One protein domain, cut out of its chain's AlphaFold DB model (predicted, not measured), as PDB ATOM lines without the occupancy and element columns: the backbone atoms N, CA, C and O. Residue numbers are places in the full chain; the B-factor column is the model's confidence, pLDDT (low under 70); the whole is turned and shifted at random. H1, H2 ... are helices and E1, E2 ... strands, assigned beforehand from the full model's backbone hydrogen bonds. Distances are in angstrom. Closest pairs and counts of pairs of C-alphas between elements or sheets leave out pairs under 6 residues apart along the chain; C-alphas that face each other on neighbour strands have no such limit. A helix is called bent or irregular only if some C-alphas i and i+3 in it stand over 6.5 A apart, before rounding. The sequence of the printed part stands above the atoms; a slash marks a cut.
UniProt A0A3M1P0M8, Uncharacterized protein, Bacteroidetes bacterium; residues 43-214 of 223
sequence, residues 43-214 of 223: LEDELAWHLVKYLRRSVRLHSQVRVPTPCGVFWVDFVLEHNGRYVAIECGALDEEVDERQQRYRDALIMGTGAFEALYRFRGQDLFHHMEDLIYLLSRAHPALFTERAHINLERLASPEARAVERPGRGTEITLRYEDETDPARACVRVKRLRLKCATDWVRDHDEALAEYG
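AT A GLANCE: This is residues 43 to 214 of the 223 residues of an uncharacterized protein of Bacteroidetes bacterium (UniProt A0A3M1P0M8). A twisted sheet of six strands curls round one helix, H2, on one face, with H6 packed across H2 away from the sheet; H1 and H3 lie over the other face, and H4 packs on H3 farther out. The printed part has 172 residues with six named helices and six named strands, in the order H1 E1 E2 E3 H2 E4 H3 H4 H5 E5 E6 H6. The sheet, E1 E2 E3 E4 E6 E5, is mixed, with E3 and E4 parallel and the other neighbours antiparallel. The class is mixed, helices and strands, in three layers, with helices on both faces of the sheet. The whole is compact, with a radius of gyration of the C-alphas of 15.8 A, and spans 48 by 39 by 29 A.

HOW THE PARTS SIT: Start at E2, residues 72 to 82, in hairpins with E1, residues 60 to 69 (N 62 to O 79, 2.9 A), and E3, residues 85 to 91 (N 80 to O 87, 2.8 A), a meander, each strand the antiparallel neighbour of the one before. E4, residues 118 to 122, is parallel to E3, with N 90 and O 120 at 2.8 A. E6, residues 188 to 195, is antiparallel to E4, with N 121 and O 192 at 2.9 A, and forms a hairpin with edge strand E5, residues 173 to 177, with N 174 and O 191 at 2.9 A. The sheet curls round H2, residues 100 to 112; E3, H2 and E4 are a strand-helix-strand unit, parallel neighbours with a helix between, its crossover right-handed. H6, residues 203 to 212, touches H2, with the closest C-alphas, of Ala 108 and His 206, 4.8 A apart, at a steep tilt of 67 degrees, only just short of perpendicular, opposite ways. Look next at the hub, H3, residues 124 to 141, over E6 at a height over the sheet of 7.0 A; it is irregular, C-alphas 129 and 132 being 8.8 A apart. H1, residues 43 to 52, over E2, touches H3 at a shallow tilt of 28 degrees, the same way, closest at the C-alphas of Leu 43 and Leu 127, 7.1 A. H4, residues 148 to 157, forms a helical hairpin with H3, touching its residues 132 to 140, closest at the C-alphas of Tyr 136 and Leu 154, 5.4 A. H5, residues 160 to 164, only grazes the sheet and only just touches H3, with 3 pairs of C-alphas within 8 A, the closest those of Asp 133 and Ala 162, 5.8 A. Every O i to N i+4 pair is within hydrogen-bond range in H1, H2, H4, H5 and H6, and 11 of 14 in H3.

IN THESE COORDINATES: Find C-alpha 43 at (85.527, -35.013, 48.666), where H1 begins. E2 runs 26.3 A from C-alpha 72 at (80.060, -28.103, 72.659); E1 is 23.0 A, E6 22.7 A, H3 20.3 A and E3 20.1 A long. H6 ends at C-alpha 212, (67.953, -33.362, 74.230).

THE WHOLE: The two C-alphas farthest apart, of Arg 156 and Gly 214, are 48.9 A apart. The printed part has no cut, and no link is long. The model's pLDDT is under 70 at residue 96, residues 167 to 171 and residues 197 to 201.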
ATOM      1  N   LEU A  43      86.611 -35.830  49.225       93.94
ATOM      2  CA  LEU A  43      85.527 -35.013  48.666       93.94
ATOM      3  C   LEU A  43      85.617 -33.539  49.071       93.94
ATOM      4  O   LEU A  43      85.198 -32.678  48.300       93.94
ATOM      5  N   GLU A  44      86.166 -33.239  50.250       96.12
ATOM      6  CA  GLU A  44      86.438 -31.857  50.641       96.12
ATOM      7  C   GLU A  44      87.518 -31.245  49.746       96.12
ATOM      8  O   GLU A  44      87.365 -30.110  49.293       96.12
ATOM      9  N   ASP A  45      88.572 -32.009  49.447       96.31
ATOM     10  CA  ASP A  45      89.640 -31.590  48.537       96.31
ATOM     11  C   ASP A  45      89.096 -31.273  47.138       96.31
ATOM     12  O   ASP A  45      89.297 -30.166  46.629       96.31
ATOM     13  N   GLU A  46      88.306 -32.187  46.571       96.75
ATOM     14  CA  GLU A  46      87.680 -32.000  45.260       96.75
ATOM     15  C   GLU A  46      86.735 -30.789  45.242       96.75
ATOM     16  O   GLU A  46      86.798 -29.946  44.337       96.75
ATOM     17  N   LEU A  47      85.892 -30.636  46.269       97.50
ATOM     18  CA  LEU A  47      85.002 -29.482  46.377       97.50
ATOM     19  C   LEU A  47      85.798 -28.173  46.451       97.50
ATOM     20  O   LEU A  47      85.473 -27.218  45.738       97.50
ATOM     21  N   ALA A  48      86.844 -28.109  47.278       97.69
ATOM     22  CA  ALA A  48      87.686 -26.924  47.396       97.69
ATOM     23  C   ALA A  48      88.375 -26.597  46.065       97.69
ATOM     24  O   ALA A  48      88.330 -25.447  45.615       97.69
ATOM     25  N   TRP A  49      88.949 -27.603  45.397       96.75
ATOM     26  CA  TRP A  49      89.578 -27.468  44.082       96.75
ATOM     27  C   TRP A  49      88.612 -26.893  43.044       96.75
ATOM     28  O   TRP A  49      88.979 -26.009  42.262       96.75
ATOM     29  N   HIS A  50      87.360 -27.355  43.028       97.25
ATOM     30  CA  HIS A  50      86.338 -26.833  42.126       97.25
ATOM     31  C   HIS A  50      85.869 -25.425  42.516       97.25
ATOM     32  O   HIS A  50      85.848 -24.539  41.659       97.25
ATOM     33  N   LEU A  51      85.551 -25.172  43.788       96.88
ATOM     34  CA  LEU A  51      85.012 -23.890  44.256       96.88
ATOM     35  C   LEU A  51      85.939 -22.710  43.953       96.88
ATOM     36  O   LEU A  51      85.485 -21.692  43.417       96.88
ATOM     37  N   VAL A  52      87.237 -22.822  44.256       96.69
ATOM     38  CA  VAL A  52      88.174 -21.683  44.155       96.69
ATOM     39  C   VAL A  52      88.302 -21.131  42.731       96.69
ATOM     40  O   VAL A  52      88.622 -19.956  42.557       96.69
ATOM     41  N   LYS A  53      87.992 -21.941  41.707       95.62
ATOM     42  CA  LYS A  53      88.001 -21.541  40.287       95.62
ATOM     43  C   LYS A  53      86.920 -20.507  39.964       95.62
ATOM     44  O   LYS A  53      87.060 -19.740  39.009       95.62
ATOM     45  N   TYR A  54      85.830 -20.502  40.730       97.62
ATOM     46  CA  TYR A  54      84.616 -19.748  40.420       97.62
ATOM     47  C   TYR A  54      84.379 -18.558  41.361       97.62
ATOM     48  O   TYR A  54      83.730 -17.573  40.977       97.62
ATOM     49  N   LEU A  55      84.920 -18.631  42.577       97.69
ATOM     50  CA  LEU A  55      84.778 -17.607  43.606       97.69
ATOM     51  C   LEU A  55      85.456 -16.282  43.220       97.69
ATOM     52  O   LEU A  55      86.473 -16.232  42.525       97.69
ATOM     53  N   ARG A  56      84.892 -15.164  43.684       96.38
ATOM     54  CA  ARG A  56      85.518 -13.843  43.527       96.38
ATOM     55  C   ARG A  56      86.785 -13.753  44.361       96.38
ATOM     56  O   ARG A  56      86.844 -14.269  45.466       96.38
ATOM     57  N   ARG A  57      87.740 -12.939  43.905       94.56
ATOM     58  CA  ARG A  57      88.968 -12.622  44.656       94.56
ATOM     59  C   ARG A  57      88.730 -11.973  46.023       94.56
ATOM     60  O   ARG A  57      89.647 -11.960  46.826       94.56
ATOM     61  N   SER A  58      87.559 -11.386  46.265       93.94
ATOM     62  CA  SER A  58      87.184 -10.816  47.565       93.94
ATOM     63  C   SER A  58      86.610 -11.849  48.538       93.94
ATOM     64  O   SER A  58      86.375 -11.508  49.694       93.94
ATOM     65  N   VAL A  59      86.343 -13.074  48.078       95.50
ATOM     66  CA  VAL A  59      85.847 -14.164  48.920       95.50
ATOM     67  C   VAL A  59      87.022 -14.886  49.552       95.50
ATOM     68  O   VAL A  59      88.008 -15.179  48.879       95.50
ATOM     69  N   ARG A  60      86.887 -15.209  50.835       94.12
ATOM     70  CA  ARG A  60      87.781 -16.136  51.529       94.12
ATOM     71  C   ARG A  60      87.090 -17.482  51.697       94.12
ATOM     72  O   ARG A  60      85.904 -17.523  52.021       94.12
ATOM     73  N   LEU A  61      87.842 -18.552  51.467       94.88
ATOM     74  CA  LEU A  61      87.444 -19.922  51.768       94.88
ATOM     75  C   LEU A  61      88.221 -20.351  53.011       94.88
ATOM     76  O   LEU A  61      89.447 -20.414  52.973       94.88
ATOM     77  N   HIS A  62      87.506 -20.609  54.098       94.19
ATOM     78  CA  HIS A  62      88.059 -21.179  55.324       94.19
ATOM     79  C   HIS A  62      87.674 -22.648  55.381       94.19
ATOM     80  O   HIS A  62      86.526 -22.960  55.073       94.19
ATOM     81  N   SER A  63      88.590 -23.526  55.778       94.50
ATOM     82  CA  SER A  63      88.294 -24.933  56.050       94.50
ATOM     83  C   SER A  63      88.314 -25.227  57.548       94.50
ATOM     84  O   SER A  63      88.978 -24.511  58.303       94.50
ATOM     85  N   GLN A  64      87.584 -26.264  57.968       93.81
ATOM     86  CA  GLN A  64      87.572 -26.788  59.339       93.81
ATOM     87  C   GLN A  64      87.374 -25.677  60.385       93.81
ATOM     88  O   GLN A  64      88.179 -25.446  61.292       93.81
ATOM     89  N   VAL A  65      86.282 -24.930  60.232       94.00
ATOM     90  CA  VAL A  65      85.964 -23.783  61.081       94.00
ATOM     91  C   VAL A  65      85.317 -24.247  62.377       94.00
ATOM     92  O   VAL A  65      84.280 -24.905  62.379       94.00
ATOM     93  N   ARG A  66      85.904 -23.841  63.504       94.44
ATOM     94  CA  ARG A  66      85.378 -24.130  64.841       94.44
ATOM     95  C   ARG A  66      84.179 -23.246  65.152       94.44
ATOM     96  O   ARG A  66      84.268 -22.023  65.074       94.44
ATOM     97  N   VAL A  67      83.093 -23.870  65.589       93.19
ATOM     98  CA  VAL A  67      81.842 -23.212  65.965       93.19
ATOM     99  C   VAL A  67      81.481 -23.609  67.397       93.19
ATOM    100  O   VAL A  67      80.950 -24.699  67.627       93.19
ATOM    101  N   PRO A  68      81.782 -22.752  68.386       90.50
ATOM    102  CA  PRO A  68      81.318 -22.947  69.752       90.50
ATOM    103  C   PRO A  68      79.793 -22.825  69.829       90.50
ATOM    104  O   PRO A  68      79.212 -21.850  69.357       90.50
ATOM    105  N   THR A  69      79.153 -23.797  70.468       89.25
ATOM    106  CA  THR A  69      77.713 -23.835  70.741       89.25
ATOM    107  C   THR A  69      77.474 -24.107  72.230       89.25
ATOM    108  O   THR A  69      78.401 -24.537  72.924       89.25
ATOM    109  N   PRO A  70      76.246 -23.917  72.746       86.12
ATOM    110  CA  PRO A  70      75.923 -24.256  74.134       86.12
ATOM    111  C   PRO A  70      76.198 -25.722  74.507       86.12
ATOM    112  O   PRO A  70      76.435 -26.013  75.675       86.12
ATOM    113  N   CYS A  71      76.192 -26.631  73.527       86.94
ATOM    114  CA  CYS A  71      76.351 -28.070  73.744       86.94
ATOM    115  C   CYS A  71      77.773 -28.583  73.455       86.94
ATOM    116  O   CYS A  71      78.029 -29.777  73.589       86.94
ATOM    117  N   GLY A  72      78.700 -27.715  73.037       89.00
ATOM    118  CA  GLY A  72      80.060 -28.103  72.659       89.00
ATOM    119  C   GLY A  72      80.582 -27.350  71.441       89.00
ATOM    120  O   GLY A  72      79.960 -26.405  70.956       89.00
ATOM    121  N   VAL A  73      81.744 -27.760  70.939       90.81
ATOM    122  CA  VAL A  73      82.352 -27.179  69.734       90.81
ATOM    123  C   VAL A  73      82.120 -28.119  68.560       90.81
ATOM    124  O   VAL A  73      82.534 -29.275  68.614       90.81
ATOM    125  N   PHE A  74      81.502 -27.607  67.500       93.06
ATOM    126  CA  PHE A  74      81.405 -28.302  66.218       93.06
ATOM    127  C   PHE A  74      82.437 -27.758  65.233       93.06
ATOM    128  O   PHE A  74      82.928 -26.638  65.385       93.06
ATOM    129  N   TRP A  75      82.754 -28.560  64.225       93.75
ATOM    130  CA  TRP A  75      83.602 -28.180  63.103       93.75
ATOM    131  C   TRP A  75      82.729 -28.072  61.863       93.75
ATOM    132  O   TRP A  75      81.837 -28.890  61.688       93.75
ATOM    133  N   VAL A  76      82.941 -27.038  61.060       95.69
ATOM    134  CA  VAL A  76      82.270 -26.838  59.776       95.69
ATOM    135  C   VAL A  76      83.315 -26.961  58.682       95.69
ATOM    136  O   VAL A  76      84.300 -26.219  58.708       95.69
ATOM    137  N   ASP A  77      83.087 -27.858  57.726       96.81
ATOM    138  CA  ASP A  77      84.100 -28.236  56.731       96.81
ATOM    139  C   ASP A  77      84.577 -27.038  55.921       96.81
ATOM    140  O   ASP A  77      85.783 -26.833  55.796       96.81
ATOM    141  N   PHE A  78      83.648 -26.193  55.454       97.56
ATOM    142  CA  PHE A  78      83.982 -24.949  54.769       97.56
ATOM    143  C   PHE A  78      83.112 -23.761  55.168       97.56
ATOM    144  O   PHE A  78      81.899 -23.864  55.350       97.56
ATOM    145  N   VAL A  79      83.722 -22.577  55.193       97.31
ATOM    146  CA  VAL A  79      83.024 -21.296  55.320       97.31
ATOM    147  C   VAL A  79      83.495 -20.336  54.237       97.31
ATOM    148  O   VAL A  79      84.673 -19.989  54.150       97.31
ATOM    149  N   LEU A  80      82.544 -19.857  53.437       96.88
ATOM    150  CA  LEU A  80      82.735 -18.774  52.482       96.88
ATOM    151  C   LEU A  80      82.458 -17.440  53.168       96.88
ATOM    152  O   LEU A  80      81.334 -17.177  53.598       96.88
ATOM    153  N   GLU A  81      83.467 -16.580  53.233       95.31
ATOM    154  CA  GLU A  81      83.350 -15.242  53.802       95.31
ATOM    155  C   GLU A  81      83.395 -14.172  52.712       95.31
ATOM    156  O   GLU A  81      84.318 -14.125  51.895       95.31
ATOM    157  N   HIS A  82      82.435 -13.248  52.747       94.00
ATOM    158  CA  HIS A  82      82.427 -12.069  51.889       94.00
ATOM    159  C   HIS A  82      81.747 -10.885  52.578       94.00
ATOM    160  O   HIS A  82      80.586 -10.972  52.969       94.00
ATOM    161  N   ASN A  83      82.453  -9.756  52.704       91.31
ATOM    162  CA  ASN A  83      81.937  -8.520  53.315       91.31
ATOM    163  C   ASN A  83      81.307  -8.734  54.707       91.31
ATOM    164  O   ASN A  83      80.234  -8.204  54.995       91.31
ATOM    165  N   GLY A  84      81.953  -9.547  55.553       87.62
ATOM    166  CA  GLY A  84      81.476  -9.857  56.907       87.62
ATOM    167  C   GLY A  84      80.240 -10.760  56.956       87.62
ATOM    168  O   GLY A  84      79.589 -10.845  57.993       87.62
ATOM    169  N   ARG A  85      79.889 -11.409  55.841       91.00
ATOM    170  CA  ARG A  85      78.853 -12.444  55.774       91.00
ATOM    171  C   ARG A  85      79.490 -13.801  55.557       91.00
ATOM    172  O   ARG A  85      80.455 -13.903  54.799       91.00
ATOM    173  N   TYR A  86      78.899 -14.817  56.170       94.94
ATOM    174  CA  TYR A  86      79.428 -16.172  56.189       94.94
ATOM    175  C   TYR A  86      78.379 -17.155  55.669       94.94
ATOM    176  O   TYR A  86      77.230 -17.141  56.117       94.94
ATOM    177  N   VAL A  87      78.779 -18.000  54.724       96.25
ATOM    178  CA  VAL A  87      77.988 -19.133  54.231       96.25
ATOM    179  C   VAL A  87      78.764 -20.401  54.544       96.25
ATOM    180  O   VAL A  87      79.892 -20.554  54.082       96.25
ATOM    181  N   ALA A  88      78.170 -21.278  55.340       97.00
ATOM    182  CA  ALA A  88      78.763 -22.547  55.730       97.00
ATOM    183  C   ALA A  88      78.386 -23.657  54.740       97.00
ATOM    184  O   ALA A  88      77.280 -23.657  54.189       97.00
ATOM    185  N   ILE A  89      79.303 -24.598  54.532       98.06
ATOM    186  CA  ILE A  89      79.118 -25.795  53.716       98.06
ATOM    187  C   ILE A  89      79.644 -26.992  54.509       98.06
ATOM    188  O   ILE A  89      80.762 -26.956  55.018       98.06
ATOM    189  N   GLU A  90      78.834 -28.039  54.577       97.00
ATOM    190  CA  GLU A  90      79.180 -29.342  55.133       97.00
ATOM    191  C   GLU A  90      79.113 -30.411  54.039       97.00
ATOM    192  O   GLU A  90      78.137 -30.486  53.278       97.00
ATOM    193  N   CYS A  91      80.140 -31.250  53.994       95.12
ATOM    194  CA  CYS A  91      80.302 -32.351  53.062       95.12
ATOM    195  C   CYS A  91      79.936 -33.658  53.769       95.12
ATOM    196  O   CYS A  91      80.536 -34.044  54.765       95.12
ATOM    197  N   GLY A  92      78.926 -34.361  53.266       88.56
ATOM    198  CA  GLY A  92      78.645 -35.723  53.702       88.56
ATOM    199  C   GLY A  92      79.694 -36.698  53.169       88.56
ATOM    200  O   GLY A  92      80.235 -36.502  52.079       88.56
ATOM    201  N   ALA A  93      79.930 -37.782  53.902       82.19
ATOM    202  CA  ALA A  93      80.698 -38.909  53.393       82.19
ATOM    203  C   ALA A  93      79.926 -39.663  52.287       82.19
ATOM    204  O   ALA A  93      78.709 -39.513  52.139       82.19
ATOM    205  N   LEU A  94      80.648 -40.457  51.488       76.88
ATOM    206  CA  LEU A  94      80.079 -41.236  50.377       76.88
ATOM    207  C   LEU A  94      79.130 -42.343  50.849       76.88
ATOM    208  O   LEU A  94      78.053 -42.501  50.276       76.88
ATOM    209  N   ASP A  95      79.529 -43.062  51.900       70.94
ATOM    210  CA  ASP A  95      78.924 -44.338  52.306       70.94
ATOM    211  C   ASP A  95      78.524 -44.369  53.793       70.94
ATOM    212  O   ASP A  95      78.384 -45.441  54.381       70.94
ATOM    213  N   GLU A  96      78.360 -43.210  54.437       69.44
ATOM    214  CA  GLU A  96      77.956 -43.165  55.846       69.44
ATOM    215  C   GLU A  96      76.438 -43.082  56.004       69.44
ATOM    216  O   GLU A  96      75.778 -42.172  55.494       69.44
ATOM    217  N   GLU A  97      75.892 -44.009  56.792       71.81
ATOM    218  CA  GLU A  97      74.566 -43.849  57.376       71.81
ATOM    219  C   GLU A  97      74.617 -42.718  58.404       71.81
ATOM    220  O   GLU A  97      75.244 -42.813  59.459       71.81
ATOM    221  N   VAL A  98      73.952 -41.617  58.074       76.12
ATOM    222  CA  VAL A  98      73.854 -40.454  58.947       76.12
ATOM    223  C   VAL A  98      72.626 -40.606  59.840       76.12
ATOM    224  O   VAL A  98      71.511 -40.755  59.342       76.12
ATOM    225  N   ASP A  99      72.799 -40.462  61.158       86.69
ATOM    226  CA  ASP A  99      71.670 -40.192  62.053       86.69
ATOM    227  C   ASP A  99      71.093 -38.807  61.713       86.69
ATOM    228  O   ASP A  99      71.608 -37.760  62.124       86.69
ATOM    229  N   GLU A 100      70.017 -38.803  60.920       85.19
ATOM    230  CA  GLU A 100      69.356 -37.587  60.443       85.19
ATOM    231  C   GLU A 100      68.928 -36.672  61.596       85.19
ATOM    232  O   GLU A 100      68.972 -35.445  61.468       85.19
ATOM    233  N   ARG A 101      68.540 -37.243  62.744       87.62
ATOM    234  CA  ARG A 101      68.108 -36.473  63.912       87.62
ATOM    235  C   ARG A 101      69.300 -35.796  64.575       87.62
ATOM    236  O   ARG A 101      69.229 -34.595  64.834       87.62
ATOM    237  N   GLN A 102      70.387 -36.529  64.811       88.38
ATOM    238  CA  GLN A 102      71.604 -35.960  65.394       88.38
ATOM    239  C   GLN A 102      72.189 -34.869  64.488       88.38
ATOM    240  O   GLN A 102      72.551 -33.790  64.962       88.38
ATOM    241  N   GLN A 103      72.226 -35.110  63.178       89.69
ATOM    242  CA  GLN A 103      72.674 -34.119  62.205       89.69
ATOM    243  C   GLN A 103      71.775 -32.880  62.207       89.69
ATOM    244  O   GLN A 103      72.272 -31.757  62.216       89.69
ATOM    245  N   ARG A 104      70.451 -33.064  62.240       88.75
ATOM    246  CA  ARG A 104      69.489 -31.960  62.327       88.75
ATOM    247  C   ARG A 104      69.713 -31.107  63.576       88.75
ATOM    248  O   ARG A 104      69.734 -29.886  63.457       88.75
ATOM    249  N   TYR A 105      69.944 -31.726  64.731       90.75
ATOM    250  CA  TYR A 105      70.267 -31.011  65.969       90.75
ATOM    251  C   TYR A 105      71.610 -30.280  65.893       90.75
ATOM    252  O   TYR A 105      71.679 -29.107  66.256       90.75
ATOM    253  N   ARG A 106      72.660 -30.918  65.360       91.69
ATOM    254  CA  ARG A 106      73.961 -30.269  65.125       91.69
ATOM    255  C   ARG A 106      73.810 -29.036  64.232       91.69
ATOM    256  O   ARG A 106      74.252 -27.956  64.614       91.69
ATOM    257  N   ASP A 107      73.159 -29.181  63.080       92.06
ATOM    258  CA  ASP A 107      72.939 -28.086  62.131       92.06
ATOM    259  C   ASP A 107      72.162 -26.930  62.793       92.06
ATOM    260  O   ASP A 107      72.511 -25.763  62.618       92.06
ATOM    261  N   ALA A 108      71.134 -27.239  63.592       90.06
ATOM    262  CA  ALA A 108      70.335 -26.240  64.298       90.06
ATOM    263  C   ALA A 108      71.113 -25.525  65.418       90.06
ATOM    264  O   ALA A 108      70.961 -24.316  65.601       90.06
ATOM    265  N   LEU A 109      71.982 -26.230  66.149       91.75
ATOM    266  CA  LEU A 109      72.878 -25.631  67.146       91.75
ATOM    267  C   LEU A 109      73.910 -24.704  66.492       91.75
ATOM    268  O   LEU A 109      74.115 -23.591  66.974       91.75
ATOM    269  N   ILE A 110      74.502 -25.128  65.371       92.12
ATOM    270  CA  ILE A 110      75.427 -24.316  64.567       92.12
ATOM    271  C   ILE A 110      74.719 -23.059  64.056       92.12
ATOM    272  O   ILE A 110      75.215 -21.949  64.249       92.12
ATOM    273  N   MET A 111      73.538 -23.204  63.450       90.75
ATOM    274  CA  MET A 111      72.761 -22.068  62.942       90.75
ATOM    275  C   MET A 111      72.305 -21.123  64.055       90.75
ATOM    276  O   MET A 111      72.338 -19.907  63.868       90.75
ATOM    277  N   GLY A 112      71.954 -21.657  65.226       89.25
ATOM    278  CA  GLY A 112      71.527 -20.872  66.384       89.25
ATOM    279  C   GLY A 112      72.601 -19.977  66.987       89.25
ATOM    280  O   GLY A 112      72.271 -19.048  67.719       89.25
ATOM    281  N   THR A 113      73.872 -20.170  66.624       88.62
ATOM    282  CA  THR A 113      74.928 -19.205  66.962       88.62
ATOM    283  C   THR A 113      74.731 -17.850  66.285       88.62
ATOM    284  O   THR A 113      75.259 -16.849  66.757       88.62
ATOM    285  N   GLY A 114      73.997 -17.797  65.167       89.06
ATOM    286  CA  GLY A 114      73.870 -16.589  64.354       89.06
ATOM    287  C   GLY A 114      75.107 -16.259  63.513       89.06
ATOM    288  O   GLY A 114      75.104 -15.237  62.827       89.06
ATOM    289  N   ALA A 115      76.137 -17.113  63.519       88.50
ATOM    290  CA  ALA A 115      77.383 -16.888  62.786       88.50
ATOM    291  C   ALA A 115      77.211 -16.922  61.259       88.50
ATOM    292  O   ALA A 115      77.929 -16.231  60.535       88.50
ATOM    293  N   PHE A 116      76.261 -17.719  60.762       92.50
ATOM    294  CA  PHE A 116      76.098 -18.002  59.337       92.50
ATOM    295  C   PHE A 116      74.774 -17.466  58.795       92.50
ATOM    296  O   PHE A 116      73.718 -17.606  59.407       92.50
ATOM    297  N   GLU A 117      74.811 -16.890  57.592       91.62
ATOM    298  CA  GLU A 117      73.598 -16.520  56.854       91.62
ATOM    299  C   GLU A 117      72.838 -17.774  56.401       91.62
ATOM    300  O   GLU A 117      71.603 -17.825  56.457       91.62
ATOM    301  N   ALA A 118      73.596 -18.781  55.964       92.62
ATOM    302  CA  ALA A 118      73.094 -20.074  55.546       92.62
ATOM    303  C   ALA A 118      74.120 -21.181  55.813       92.62
ATOM    304  O   ALA A 118      75.326 -20.938  55.730       92.62
ATOM    305  N   LEU A 119      73.613 -22.385  56.060       94.50
ATOM    306  CA  LEU A 119      74.372 -23.630  56.123       94.50
ATOM    307  C   LEU A 119      73.854 -24.558  55.026       94.50
ATOM    308  O   LEU A 119      72.671 -24.900  55.028       94.50
ATOM    309  N   TYR A 120      74.727 -24.936  54.098       95.69
ATOM    310  CA  TYR A 120      74.459 -25.940  53.075       95.69
ATOM    311  C   TYR A 120      75.035 -27.270  53.515       95.69
ATOM    312  O   TYR A 120      76.172 -27.330  53.968       95.69
ATOM    313  N   ARG A 121      74.268 -28.338  53.332       94.12
ATOM    314  CA  ARG A 121      74.756 -29.693  53.516       94.12
ATOM    315  C   ARG A 121      74.571 -30.466  52.224       94.12
ATOM    316  O   ARG A 121      73.446 -30.607  51.735       94.12
ATOM    317  N   PHE A 122      75.687 -30.938  51.690       94.81
ATOM    318  CA  PHE A 122      75.732 -31.763  50.495       94.81
ATOM    319  C   PHE A 122      75.945 -33.218  50.895       94.81
ATOM    320  O   PHE A 122      76.749 -33.501  51.781       94.81
ATOM    321  N   ARG A 123      75.236 -34.154  50.260       91.75
ATOM    322  CA  ARG A 123      75.537 -35.581  50.430       91.75
ATOM    323  C   ARG A 123      76.817 -35.916  49.670       91.75
ATOM    324  O   ARG A 123      77.061 -35.334  48.614       91.75
ATOM    325  N   GLY A 124      77.601 -36.875  50.161       92.62
ATOM    326  CA  GLY A 124      78.847 -37.262  49.496       92.62
ATOM    327  C   GLY A 124      78.621 -37.761  48.071       92.62
ATOM    328  O   GLY A 124      79.324 -37.346  47.156       92.62
ATOM    329  N   GLN A 125      77.580 -38.576  47.860       91.88
ATOM    330  CA  GLN A 125      77.197 -39.066  46.528       91.88
ATOM    331  C   GLN A 125      76.833 -37.925  45.569       91.88
ATOM    332  O   GLN A 125      77.222 -37.950  44.402       91.88
ATOM    333  N   ASP A 126      76.160 -36.887  46.070       93.75
ATOM    334  CA  ASP A 126      75.799 -35.720  45.262       93.75
ATOM    335  C   ASP A 126      77.040 -34.909  44.885       93.75
ATOM    336  O   ASP A 126      77.169 -34.482  43.742       93.75
ATOM    337  N   LEU A 127      77.974 -34.718  45.824       94.56
ATOM    338  CA  LEU A 127      79.261 -34.073  45.543       94.56
ATOM    339  C   LEU A 127      80.057 -34.845  44.498       94.56
ATOM    340  O   LEU A 127      80.634 -34.244  43.598       94.56
ATOM    341  N   PHE A 128      80.072 -36.168  44.605       94.69
ATOM    342  CA  PHE A 128      80.845 -37.019  43.717       94.69
ATOM    343  C   PHE A 128      80.289 -37.064  42.291       94.69
ATOM    344  O   PHE A 128      81.059 -37.077  41.333       94.69
ATOM    345  N   HIS A 129      78.965 -37.083  42.136       94.25
ATOM    346  CA  HIS A 129      78.331 -37.254  40.829       94.25
ATOM    347  C   HIS A 129      77.873 -35.953  40.169       94.25
ATOM    348  O   HIS A 129      77.800 -35.901  38.945       94.25
ATOM    349  N   HIS A 130      77.581 -34.915  40.956       95.75
ATOM    350  CA  HIS A 130      76.865 -33.717  40.503       95.75
ATOM    351  C   HIS A 130      77.503 -32.418  41.020       95.75
ATOM    352  O   HIS A 130      76.814 -31.436  41.308       95.75
ATOM    353  N   MET A 131      78.834 -32.402  41.147       96.81
ATOM    354  CA  MET A 131      79.614 -31.272  41.673       96.81
ATOM    355  C   MET A 131      79.245 -29.935  41.008       96.81
ATOM    356  O   MET A 131      79.018 -28.929  41.684       96.81
ATOM    357  N   GLU A 132      79.162 -29.907  39.677       97.19
ATOM    358  CA  GLU A 132      78.858 -28.704  38.902       97.19
ATOM    359  C   GLU A 132      77.455 -28.165  39.197       97.19
ATOM    360  O   GLU A 132      77.290 -26.951  39.344       97.19
ATOM    361  N   ASP A 133      76.467 -29.049  39.348       97.00
ATOM    362  CA  ASP A 133      75.092 -28.678  39.683       97.00
ATOM    363  C   ASP A 133      75.016 -28.076  41.087       97.00
ATOM    364  O   ASP A 133      74.389 -27.032  41.282       97.00
ATOM    365  N   LEU A 134      75.708 -28.669  42.063       97.00
ATOM    366  CA  LEU A 134      75.771 -28.148  43.430       97.00
ATOM    367  C   LEU A 134      76.408 -26.754  43.482       97.00
ATOM    368  O   LEU A 134      75.862 -25.835  44.107       97.00
ATOM    369  N   ILE A 135      77.532 -26.560  42.786       97.69
ATOM    370  CA  ILE A 135      78.212 -25.260  42.719       97.69
ATOM    371  C   ILE A 135      77.355 -24.241  41.954       97.69
ATOM    372  O   ILE A 135      77.301 -23.071  42.343       97.69
ATOM    373  N   TYR A 136      76.643 -24.660  40.908       97.19
ATOM    374  CA  TYR A 136      75.697 -23.809  40.190       97.19
ATOM    375  C   TYR A 136      74.516 -23.372  41.071       97.19
ATOM    376  O   TYR A 136      74.163 -22.190  41.103       97.19
ATOM    377  N   LEU A 137      73.929 -24.279  41.855       95.50
ATOM    378  CA  LEU A 137      72.872 -23.932  42.810       95.50
ATOM    379  C   LEU A 137      73.377 -22.935  43.862       95.50
ATOM    380  O   LEU A 137      72.687 -21.956  44.176       95.50
ATOM    381  N   LEU A 138      74.597 -23.140  44.366       95.88
ATOM    382  CA  LEU A 138      75.235 -22.228  45.310       95.88
ATOM    383  C   LEU A 138      75.493 -20.851  44.680       95.88
ATOM    384  O   LEU A 138      75.221 -19.827  45.315       95.88
ATOM    385  N   SER A 139      75.943 -20.802  43.422       96.56
ATOM    386  CA  SER A 139      76.209 -19.550  42.706       96.56
ATOM    387  C   SER A 139      74.943 -18.747  42.438       96.56
ATOM    388  O   SER A 139      74.935 -17.525  42.610       96.56
ATOM    389  N   ARG A 140      73.832 -19.424  42.143       94.12
ATOM    390  CA  ARG A 140      72.516 -18.792  42.012       94.12
ATOM    391  C   ARG A 140      71.958 -18.280  43.330       94.12
ATOM    392  O   ARG A 140      71.285 -17.247  43.343       94.12
ATOM    393  N   ALA A 141      72.199 -18.996  44.425       92.56
ATOM    394  CA  ALA A 141      71.738 -18.591  45.747       92.56
ATOM    395  C   ALA A 141      72.569 -17.431  46.321       92.56
ATOM    396  O   ALA A 141      72.017 -16.562  46.997       92.56
ATOM    397  N   HIS A 142      73.870 -17.393  46.020       94.38
ATOM    398  CA  HIS A 142      74.815 -16.401  46.532       94.38
ATOM    399  C   HIS A 142      75.636 -15.753  45.404       94.38
ATOM    400  O   HIS A 142      76.866 -15.851  45.393       94.38
ATOM    401  N   PRO A 143      75.002 -15.009  44.479       95.62
ATOM    402  CA  PRO A 143      75.673 -14.494  43.281       95.62
ATOM    403  C   PRO A 143      76.839 -13.547  43.581       95.62
ATOM    404  O   PRO A 143      77.778 -13.445  42.791       95.62
ATOM    405  N   ALA A 144      76.814 -12.888  44.742       95.94
ATOM    406  CA  ALA A 144      77.885 -12.012  45.202       95.94
ATOM    407  C   ALA A 144      79.189 -12.754  45.550       95.94
ATOM    408  O   ALA A 144      80.224 -12.101  45.630       95.94
ATOM    409  N   LEU A 145      79.162 -14.078  45.752       97.12
ATOM    410  CA  LEU A 145      80.361 -14.880  46.030       97.12
ATOM    411  C   LEU A 145      81.111 -15.280  44.750       97.12
ATOM    412  O   LEU A 145      82.299 -15.586  44.793       97.12
ATOM    413  N   PHE A 146      80.446 -15.240  43.597       97.81
ATOM    414  CA  PHE A 146      80.953 -15.796  42.344       97.81
ATOM    415  C   PHE A 146      81.240 -14.705  41.317       97.81
ATOM    416  O   PHE A 146      80.611 -13.640  41.306       97.81
ATOM    417  N   THR A 147      82.237 -14.941  40.467       96.88
ATOM    418  CA  THR A 147      82.551 -14.024  39.362       96.88
ATOM    419  C   THR A 147      81.462 -14.062  38.288       96.88
ATOM    420  O   THR A 147      80.761 -15.054  38.141       96.88
ATOM    421  N   GLU A 148      81.346 -13.005  37.481       96.19
ATOM    422  CA  GLU A 148      80.394 -12.999  36.357       96.19
ATOM    423  C   GLU A 148      80.673 -14.138  35.366       96.19
ATOM    424  O   GLU A 148      79.778 -14.851  34.924       96.19
ATOM    425  N   ARG A 149      81.960 -14.377  35.087       96.94
ATOM    426  CA  ARG A 149      82.400 -15.487  34.240       96.94
ATOM    427  C   ARG A 149      82.025 -16.846  34.831       96.94
ATOM    428  O   ARG A 149      81.711 -17.759  34.073       96.94
ATOM    429  N   ALA A 150      82.066 -16.987  36.156       96.31
ATOM    430  CA  ALA A 150      81.652 -18.217  36.811       96.31
ATOM    431  C   ALA A 150      80.178 -18.520  36.560       96.31
ATOM    432  O   ALA A 150      79.877 -19.661  36.240       96.31
ATOM    433  N   HIS A 151      79.290 -17.524  36.621       96.00
ATOM    434  CA  HIS A 151      77.861 -17.727  36.349       96.00
ATOM    435  C   HIS A 151      77.622 -18.288  34.949       96.00
ATOM    436  O   HIS A 151      76.966 -19.313  34.809       96.00
ATOM    437  N   ILE A 152      78.253 -17.692  33.934       96.69
ATOM    438  CA  ILE A 152      78.151 -18.152  32.539       96.69
ATOM    439  C   ILE A 152      78.699 -19.576  32.377       96.69
ATOM    440  O   ILE A 152      78.117 -20.401  31.674       96.69
ATOM    441  N   ASN A 153      79.846 -19.868  32.995       97.50
ATOM    442  CA  ASN A 153      80.474 -21.181  32.884       97.50
ATOM    443  C   ASN A 153      79.649 -22.259  33.595       97.50
ATOM    444  O   ASN A 153      79.395 -23.306  33.011       97.50
ATOM    445  N   LEU A 154      79.229 -21.997  34.832       97.75
ATOM    446  CA  LEU A 154      78.457 -22.934  35.642       97.75
ATOM    447  C   LEU A 154      77.078 -23.180  35.035       97.75
ATOM    448  O   LEU A 154      76.647 -24.318  35.004       97.75
ATOM    449  N   GLU A 155      76.418 -22.167  34.471       96.81
ATOM    450  CA  GLU A 155      75.145 -22.362  33.765       96.81
ATOM    451  C   GLU A 155      75.277 -23.287  32.547       96.81
ATOM    452  O   GLU A 155      74.357 -24.035  32.234       96.81
ATOM    453  N   ARG A 156      76.417 -23.257  31.849       97.25
ATOM    454  CA  ARG A 156      76.669 -24.162  30.716       97.25
ATOM    455  C   ARG A 156      76.986 -25.588  31.146       97.25
ATOM    456  O   ARG A 156      76.694 -26.502  30.384       97.25
ATOM    457  N   LEU A 157      77.634 -25.748  32.297       97.12
ATOM    458  CA  LEU A 157      77.992 -27.052  32.855       97.12
ATOM    459  C   LEU A 157      76.820 -27.701  33.593       97.12
ATOM    460  O   LEU A 157      76.745 -28.921  33.637       97.12
ATOM    461  N   ALA A 158      75.917 -26.889  34.140       96.69
ATOM    462  CA  ALA A 158      74.776 -27.363  34.895       96.69
ATOM    463  C   ALA A 158      73.788 -28.140  34.020       96.69
ATOM    464  O   ALA A 158      73.466 -27.757  32.884       96.69
ATOM    465  N   SER A 159      73.241 -29.197  34.603       95.94
ATOM    466  CA  SER A 159      72.176 -29.997  34.021       95.94
ATOM    467  C   SER A 159      70.924 -29.156  33.715       95.94
ATOM    468  O   SER A 159      70.705 -28.075  34.287       95.94
ATOM    469  N   PRO A 160      70.075 -29.594  32.768       95.06
ATOM    470  CA  PRO A 160      68.746 -29.012  32.576       95.06
ATOM    471  C   PRO A 160      67.932 -28.932  33.878       95.06
ATOM    472  O   PRO A 160      67.309 -27.904  34.145       95.06
ATOM    473  N   GLU A 161      67.994 -29.969  34.708       94.62
ATOM    474  CA  GLU A 161      67.296 -30.106  35.983       94.62
ATOM    475  C   GLU A 161      67.733 -29.026  36.973       94.62
ATOM    476  O   GLU A 161      66.896 -28.301  37.515       94.62
ATOM    477  N   ALA A 162      69.045 -28.852  37.167       94.19
ATOM    478  CA  ALA A 162      69.582 -27.824  38.054       94.19
ATOM    479  C   ALA A 162      69.229 -26.409  37.567       94.19
ATOM    480  O   ALA A 162      68.926 -25.518  38.372       94.19
ATOM    481  N   ARG A 163      69.216 -26.185  36.246       94.50
ATOM    482  CA  ARG A 163      68.788 -24.912  35.639       94.50
ATOM    483  C   ARG A 163      67.301 -24.635  35.830       94.50
ATOM    484  O   ARG A 163      66.938 -23.485  36.081       94.50
ATOM    485  N   ALA A 164      66.464 -25.667  35.764       91.94
ATOM    486  CA  ALA A 164      65.014 -25.560  35.910       91.94
ATOM    487  C   ALA A 164      64.564 -25.214  37.338       91.94
ATOM    488  O   ALA A 164      63.456 -24.712  37.520       91.94
ATOM    489  N   VAL A 165      65.414 -25.427  38.351       88.06
ATOM    490  CA  VAL A 165      65.122 -25.027  39.735       88.06
ATOM    491  C   VAL A 165      64.806 -23.537  39.780       88.06
ATOM    492  O   VAL A 165      65.669 -22.693  39.521       88.06
ATOM    493  N   GLU A 166      63.580 -23.169  40.143       75.19
ATOM    494  CA  GLU A 166      63.273 -21.778  40.462       75.19
ATOM    495  C   GLU A 166      64.166 -21.321  41.615       75.19
ATOM    496  O   GLU A 166      64.456 -22.115  42.510       75.19
ATOM    497  N   ARG A 167      64.643 -20.059  41.570       66.12
ATOM    498  CA  ARG A 167      65.617 -19.493  42.532       66.12
ATOM    499  C   ARG A 167      65.363 -20.095  43.902       66.12
ATOM    500  O   ARG A 167      64.275 -19.819  44.404       66.12
ATOM    501  N   PRO A 168      66.299 -20.870  44.484       59.97
ATOM    502  CA  PRO A 168      65.958 -21.799  45.550       59.97
ATOM    503  C   PRO A 168      65.278 -21.031  46.686       59.97
ATOM    504  O   PRO A 168      65.923 -20.298  47.451       59.97
ATOM    505  N   GLY A 169      63.942 -21.115  46.674       53.62
ATOM    506  CA  GLY A 169      63.015 -20.278  47.429       53.62
ATOM    507  C   GLY A 169      63.062 -20.660  48.893       53.62
ATOM    508  O   GLY A 169      63.866 -21.499  49.254       53.62
ATOM    509  N   ARG A 170      62.241 -20.049  49.750       53.72
ATOM    510  CA  ARG A 170      62.260 -20.167  51.227       53.72
ATOM    511  C   ARG A 170      62.394 -21.581  51.841       53.72
ATOM    512  O   ARG A 170      62.596 -21.641  53.038       53.72
ATOM    513  N   GLY A 171      62.298 -22.665  51.073       60.34
ATOM    514  CA  GLY A 171      62.475 -24.034  51.549       60.34
ATOM    515  C   GLY A 171      63.879 -24.363  52.069       60.34
ATOM    516  O   GLY A 171      64.883 -23.726  51.715       60.34
ATOM    517  N   THR A 172      63.904 -25.395  52.907       75.00
ATOM    518  CA  THR A 172      65.078 -25.960  53.580       75.00
ATOM    519  C   THR A 172      65.766 -27.064  52.793       75.00
ATOM    520  O   THR A 172      66.855 -27.486  53.170       75.00
ATOM    521  N   GLU A 173      65.158 -27.535  51.709       86.00
ATOM    522  CA  GLU A 173      65.683 -28.614  50.881       86.00
ATOM    523  C   GLU A 173      65.420 -28.325  49.401       86.00
ATOM    524  O   GLU A 173      64.369 -27.799  49.026       86.00
ATOM    525  N   ILE A 174      66.403 -28.643  48.564       88.44
ATOM    526  CA  ILE A 174      66.303 -28.651  47.106       88.44
ATOM    527  C   ILE A 174      66.494 -30.100  46.674       88.44
ATOM    528  O   ILE A 174      67.469 -30.734  47.078       88.44
ATOM    529  N   THR A 175      65.590 -30.612  45.844       90.50
ATOM    530  CA  THR A 175      65.687 -31.962  45.282       90.50
ATOM    531  C   THR A 175      65.678 -31.881  43.765       90.50
ATOM    532  O   THR A 175      64.736 -31.336  43.191       90.50
ATOM    533  N   LEU A 176      66.709 -32.431  43.126       91.69
ATOM    534  CA  LEU A 176      66.767 -32.630  41.677       91.69
ATOM    535  C   LEU A 176      66.549 -34.104  41.382       91.69
ATOM    536  O   LEU A 176      67.016 -34.951  42.143       91.69
ATOM    537  N   ARG A 177      65.849 -34.409  40.294       92.81
ATOM    538  CA  ARG A 177      65.677 -35.774  39.796       92.81
ATOM    539  C   ARG A 177      66.059 -35.797  38.329       92.81
ATOM    540  O   ARG A 177      65.490 -35.018  37.576       92.81
ATOM    541  N   TYR A 178      66.981 -36.678  37.972       91.88
ATOM    542  CA  TYR A 178      67.492 -36.830  36.615       91.88
ATOM    543  C   TYR A 178      66.740 -37.981  35.952       91.88
ATOM    544  O   TYR A 178      66.855 -39.124  36.390       91.88
ATOM    545  N   GLU A 179      65.917 -37.678  34.948       85.69
ATOM    546  CA  GLU A 179      64.999 -38.665  34.354       85.69
ATOM    547  C   GLU A 179      65.732 -39.745  33.547       85.69
ATOM    548  O   GLU A 179      65.291 -40.893  33.510       85.69
ATOM    549  N   ASP A 180      66.873 -39.387  32.958       86.56
ATOM    550  CA  ASP A 180      67.680 -40.281  32.123       86.56
ATOM    551  C   ASP A 180      68.663 -41.150  32.928       86.56
ATOM    552  O   ASP A 180      69.370 -41.984  32.358       86.56
ATOM    553  N   GLU A 181      68.735 -40.969  34.250       89.00
ATOM    554  CA  GLU A 181      69.694 -41.675  35.094       89.00
ATOM    555  C   GLU A 181      69.074 -42.927  35.725       89.00
ATOM    556  O   GLU A 181      68.045 -42.893  36.400       89.00
ATOM    557  N   THR A 182      69.737 -44.058  35.501       86.44
ATOM    558  CA  THR A 182      69.267 -45.376  35.948       86.44
ATOM    559  C   THR A 182      69.930 -45.825  37.238       86.44
ATOM    560  O   THR A 182      69.375 -46.678  37.931       86.44
ATOM    561  N   ASP A 183      71.087 -45.252  37.577       85.56
ATOM    562  CA  ASP A 183      71.753 -45.480  38.852       85.56
ATOM    563  C   ASP A 183      71.041 -44.677  39.957       85.56
ATOM    564  O   ASP A 183      71.091 -43.443  39.945       85.56
ATOM    565  N   PRO A 184      70.401 -45.327  40.949       81.25
ATOM    566  CA  PRO A 184      69.714 -44.627  42.030       81.25
ATOM    567  C   PRO A 184      70.610 -43.653  42.807       81.25
ATOM    568  O   PRO A 184      70.106 -42.649  43.311       81.25
ATOM    569  N   ALA A 185      71.921 -43.919  42.888       78.62
ATOM    570  CA  ALA A 185      72.885 -43.052  43.568       78.62
ATOM    571  C   ALA A 185      73.125 -41.729  42.819       78.62
ATOM    572  O   ALA A 185      73.561 -40.742  43.406       78.62
ATOM    573  N   ARG A 186      72.814 -41.699  41.519       86.00
ATOM    574  CA  ARG A 186      72.971 -40.541  40.631       86.00
ATOM    575  C   ARG A 186      71.636 -39.930  40.229       86.00
ATOM    576  O   ARG A 186      71.590 -38.762  39.862       86.00
ATOM    577  N   ALA A 187      70.545 -40.682  40.327       88.31
ATOM    578  CA  ALA A 187      69.229 -40.269  39.858       88.31
ATOM    579  C   ALA A 187      68.633 -39.088  40.636       88.31
ATOM    580  O   ALA A 187      67.633 -38.504  40.209       88.31
ATOM    581  N   CYS A 188      69.212 -38.714  41.781       90.12
ATOM    582  CA  CYS A 188      68.701 -37.623  42.590       90.12
ATOM    583  C   CYS A 188      69.800 -36.887  43.352       90.12
ATOM    584  O   CYS A 188      70.589 -37.522  44.043       90.12
ATOM    585  N   VAL A 189      69.752 -35.553  43.317       90.69
ATOM    586  CA  VAL A 189      70.523 -34.665  44.202       90.69
ATOM    587  C   VAL A 189      69.616 -34.116  45.294       90.69
ATOM    588  O   VAL A 189      68.495 -33.685  45.008       90.69
ATOM    589  N   ARG A 190      70.105 -34.076  46.539       89.50
ATOM    590  CA  ARG A 190      69.427 -33.435  47.673       89.50
ATOM    591  C   ARG A 190      70.371 -32.462  48.364       89.50
ATOM    592  O   ARG A 190      71.381 -32.846  48.943       89.50
ATOM    593  N   VAL A 191      69.992 -31.190  48.359       90.00
ATOM    594  CA  VAL A 191      70.720 -30.134  49.062       90.00
ATOM    595  C   VAL A 191      69.875 -29.635  50.211       90.00
ATOM    596  O   VAL A 191      68.853 -28.980  49.990       90.00
ATOM    597  N   LYS A 192      70.328 -29.880  51.439       90.50
ATOM    598  CA  LYS A 192      69.738 -29.254  52.622       90.50
ATOM    599  C   LYS A 192      70.356 -27.872  52.808       90.50
ATOM    600  O   LYS A 192      71.562 -27.686  52.654       90.50
ATOM    601  N   ARG A 193      69.526 -26.891  53.136       90.06
ATOM    602  CA  ARG A 193      69.917 -25.501  53.338       90.06
ATOM    603  C   ARG A 193      69.144 -24.879  54.490       90.06
ATOM    604  O   ARG A 193      67.969 -24.551  54.344       90.06
ATOM    605  N   LEU A 194      69.827 -24.604  55.592       88.56
ATOM    606  CA  LEU A 194      69.262 -23.850  56.709       88.56
ATOM    607  C   LEU A 194      69.576 -22.363  56.539       88.56
ATOM    608  O   LEU A 194      70.635 -22.000  56.027       88.56
ATOM    609  N   ARG A 195      68.658 -21.488  56.963       86.25
ATOM    610  CA  ARG A 195      68.805 -20.027  56.860       86.25
ATOM    611  C   ARG A 195      68.436 -19.343  58.162       86.25
ATOM    612  O   ARG A 195      67.346 -19.552  58.685       86.25
ATOM    613  N   LEU A 196      69.290 -18.429  58.615       76.44
ATOM    614  CA  LEU A 196      69.096 -17.747  59.895       76.44
ATOM    615  C   LEU A 196      67.789 -16.935  59.936       76.44
ATOM    616  O   LEU A 196      67.062 -16.957  60.922       76.44
ATOM    617  N   LYS A 197      67.457 -16.247  58.836       69.06
ATOM    618  CA  LYS A 197      66.340 -15.284  58.754       69.06
ATOM    619  C   LYS A 197      64.955 -15.909  58.522       69.06
ATOM    620  O   LYS A 197      63.994 -15.173  58.304       69.06
ATOM    621  N   CYS A 198      64.830 -17.235  58.520       65.94
ATOM    622  CA  CYS A 198      63.551 -17.931  58.370       65.94
ATOM    623  C   CYS A 198      63.322 -18.807  59.610       65.94
ATOM    624  O   CYS A 198      63.808 -19.928  59.699       65.94
ATOM    625  N   ALA A 199      62.624 -18.235  60.599       55.09
ATOM    626  CA  ALA A 199      62.525 -18.763  61.962       55.09
ATOM    627  C   ALA A 199      61.853 -20.143  62.075       55.09
ATOM    628  O   ALA A 199      62.072 -20.849  63.049       55.09
ATOM    629  N   THR A 200      61.055 -20.574  61.103       55.78
ATOM    630  CA  THR A 200      60.352 -21.866  61.187       55.78
ATOM    631  C   THR A 200      61.215 -23.077  60.846       55.78
ATOM    632  O   THR A 200      60.797 -24.199  61.108       55.78
ATOM    633  N   ASP A 201      62.417 -22.865  60.313       65.88
ATOM    634  CA  ASP A 201      63.169 -23.934  59.656       65.88
ATOM    635  C   ASP A 201      64.244 -24.578  60.537       65.88
ATOM    636  O   ASP A 201      64.672 -25.693  60.259       65.88
ATOM    637  N   TRP A 202      64.692 -23.890  61.590       75.25
ATOM    638  CA  TRP A 202      65.743 -24.394  62.483       75.25
ATOM    639  C   TRP A 202      65.519 -24.058  63.961       75.25
ATOM    640  O   TRP A 202      66.095 -24.727  64.808       75.25
ATOM    641  N   VAL A 203      64.680 -23.067  64.301       79.81
ATOM    642  CA  VAL A 203      64.483 -22.635  65.701       79.81
ATOM    643  C   VAL A 203      63.857 -23.747  66.540       79.81
ATOM    644  O   VAL A 203      64.350 -24.041  67.621       79.81
ATOM    645  N   ARG A 204      62.832 -24.432  66.015       81.44
ATOM    646  CA  ARG A 204      62.249 -25.597  66.698       81.44
ATOM    647  C   ARG A 204      63.292 -26.695  66.911       81.44
ATOM    648  O   ARG A 204      63.402 -27.225  68.007       81.44
ATOM    649  N   ASP A 205      64.067 -27.008  65.875       83.12
ATOM    650  CA  ASP A 205      65.102 -28.042  65.949       83.12
ATOM    651  C   ASP A 205      66.231 -27.640  66.922       83.12
ATOM    652  O   ASP A 205      66.857 -28.506  67.524       83.12
ATOM    653  N   HIS A 206      66.471 -26.339  67.112       83.88
ATOM    654  CA  HIS A 206      67.415 -25.804  68.091       83.88
ATOM    655  C   HIS A 206      66.905 -25.986  69.522       83.88
ATOM    656  O   HIS A 206      67.644 -26.479  70.369       83.88
ATOM    657  N   ASP A 207      65.642 -25.642  69.782       86.00
ATOM    658  CA  ASP A 207      65.017 -25.835  71.095       86.00
ATOM    659  C   ASP A 207      64.943 -27.329  71.460       86.00
ATOM    660  O   ASP A 207      65.274 -27.713  72.583       86.00
ATOM    661  N   GLU A 208      64.578 -28.185  70.496       86.88
ATOM    662  CA  GLU A 208      64.604 -29.647  70.643       86.88
ATOM    663  C   GLU A 208      66.024 -30.159  70.937       86.88
ATOM    664  O   GLU A 208      66.205 -30.972  71.844       86.88
ATOM    665  N   ALA A 209      67.040 -29.659  70.224       87.12
ATOM    666  CA  ALA A 209      68.432 -30.036  70.451       87.12
ATOM    667  C   ALA A 209      68.911 -29.642  71.854       87.12
ATOM    668  O   ALA A 209      69.521 -30.450  72.551       87.12
ATOM    669  N   LEU A 210      68.635 -28.413  72.293       88.31
ATOM    670  CA  LEU A 210      68.996 -27.952  73.634       88.31
ATOM    671  C   LEU A 210      68.359 -28.827  74.719       88.31
ATOM    672  O   LEU A 210      69.049 -29.228  75.657       88.31
ATOM    673  N   ALA A 211      67.078 -29.167  74.561       86.94
ATOM    674  CA  ALA A 211      66.374 -30.055  75.479       86.94
ATOM    675  C   ALA A 211      66.992 -31.464  75.511       86.94
ATOM    676  O   ALA A 211      67.230 -31.989  76.599       86.94
ATOM    677  N   GLU A 212      67.303 -32.046  74.347       88.81
ATOM    678  CA  GLU A 212      67.953 -33.362  74.230       88.81
ATOM    679  C   GLU A 212      69.312 -33.386  74.946       88.81
ATOM    680  O   GLU A 212      69.624 -34.329  75.673       88.81
ATOM    681  N   TYR A 213      70.118 -32.335  74.779       87.12
ATOM    682  CA  TYR A 213      71.448 -32.236  75.385       87.12
ATOM    683  C   TYR A 213      71.438 -31.704  76.828       87.12
ATOM    684  O   TYR A 213      72.505 -31.540  77.423       87.12
ATOM    685  N   GLY A 214      70.265 -31.419  77.407       85.75
ATOM    686  CA  GLY A 214      70.145 -30.843  78.751       85.75
ATOM    687  C   GLY A 214      70.785 -29.456  78.884       85.75
ATOM    688  O   GLY A 214      71.169 -29.052  79.983       85.75
TER     689      GLY A 214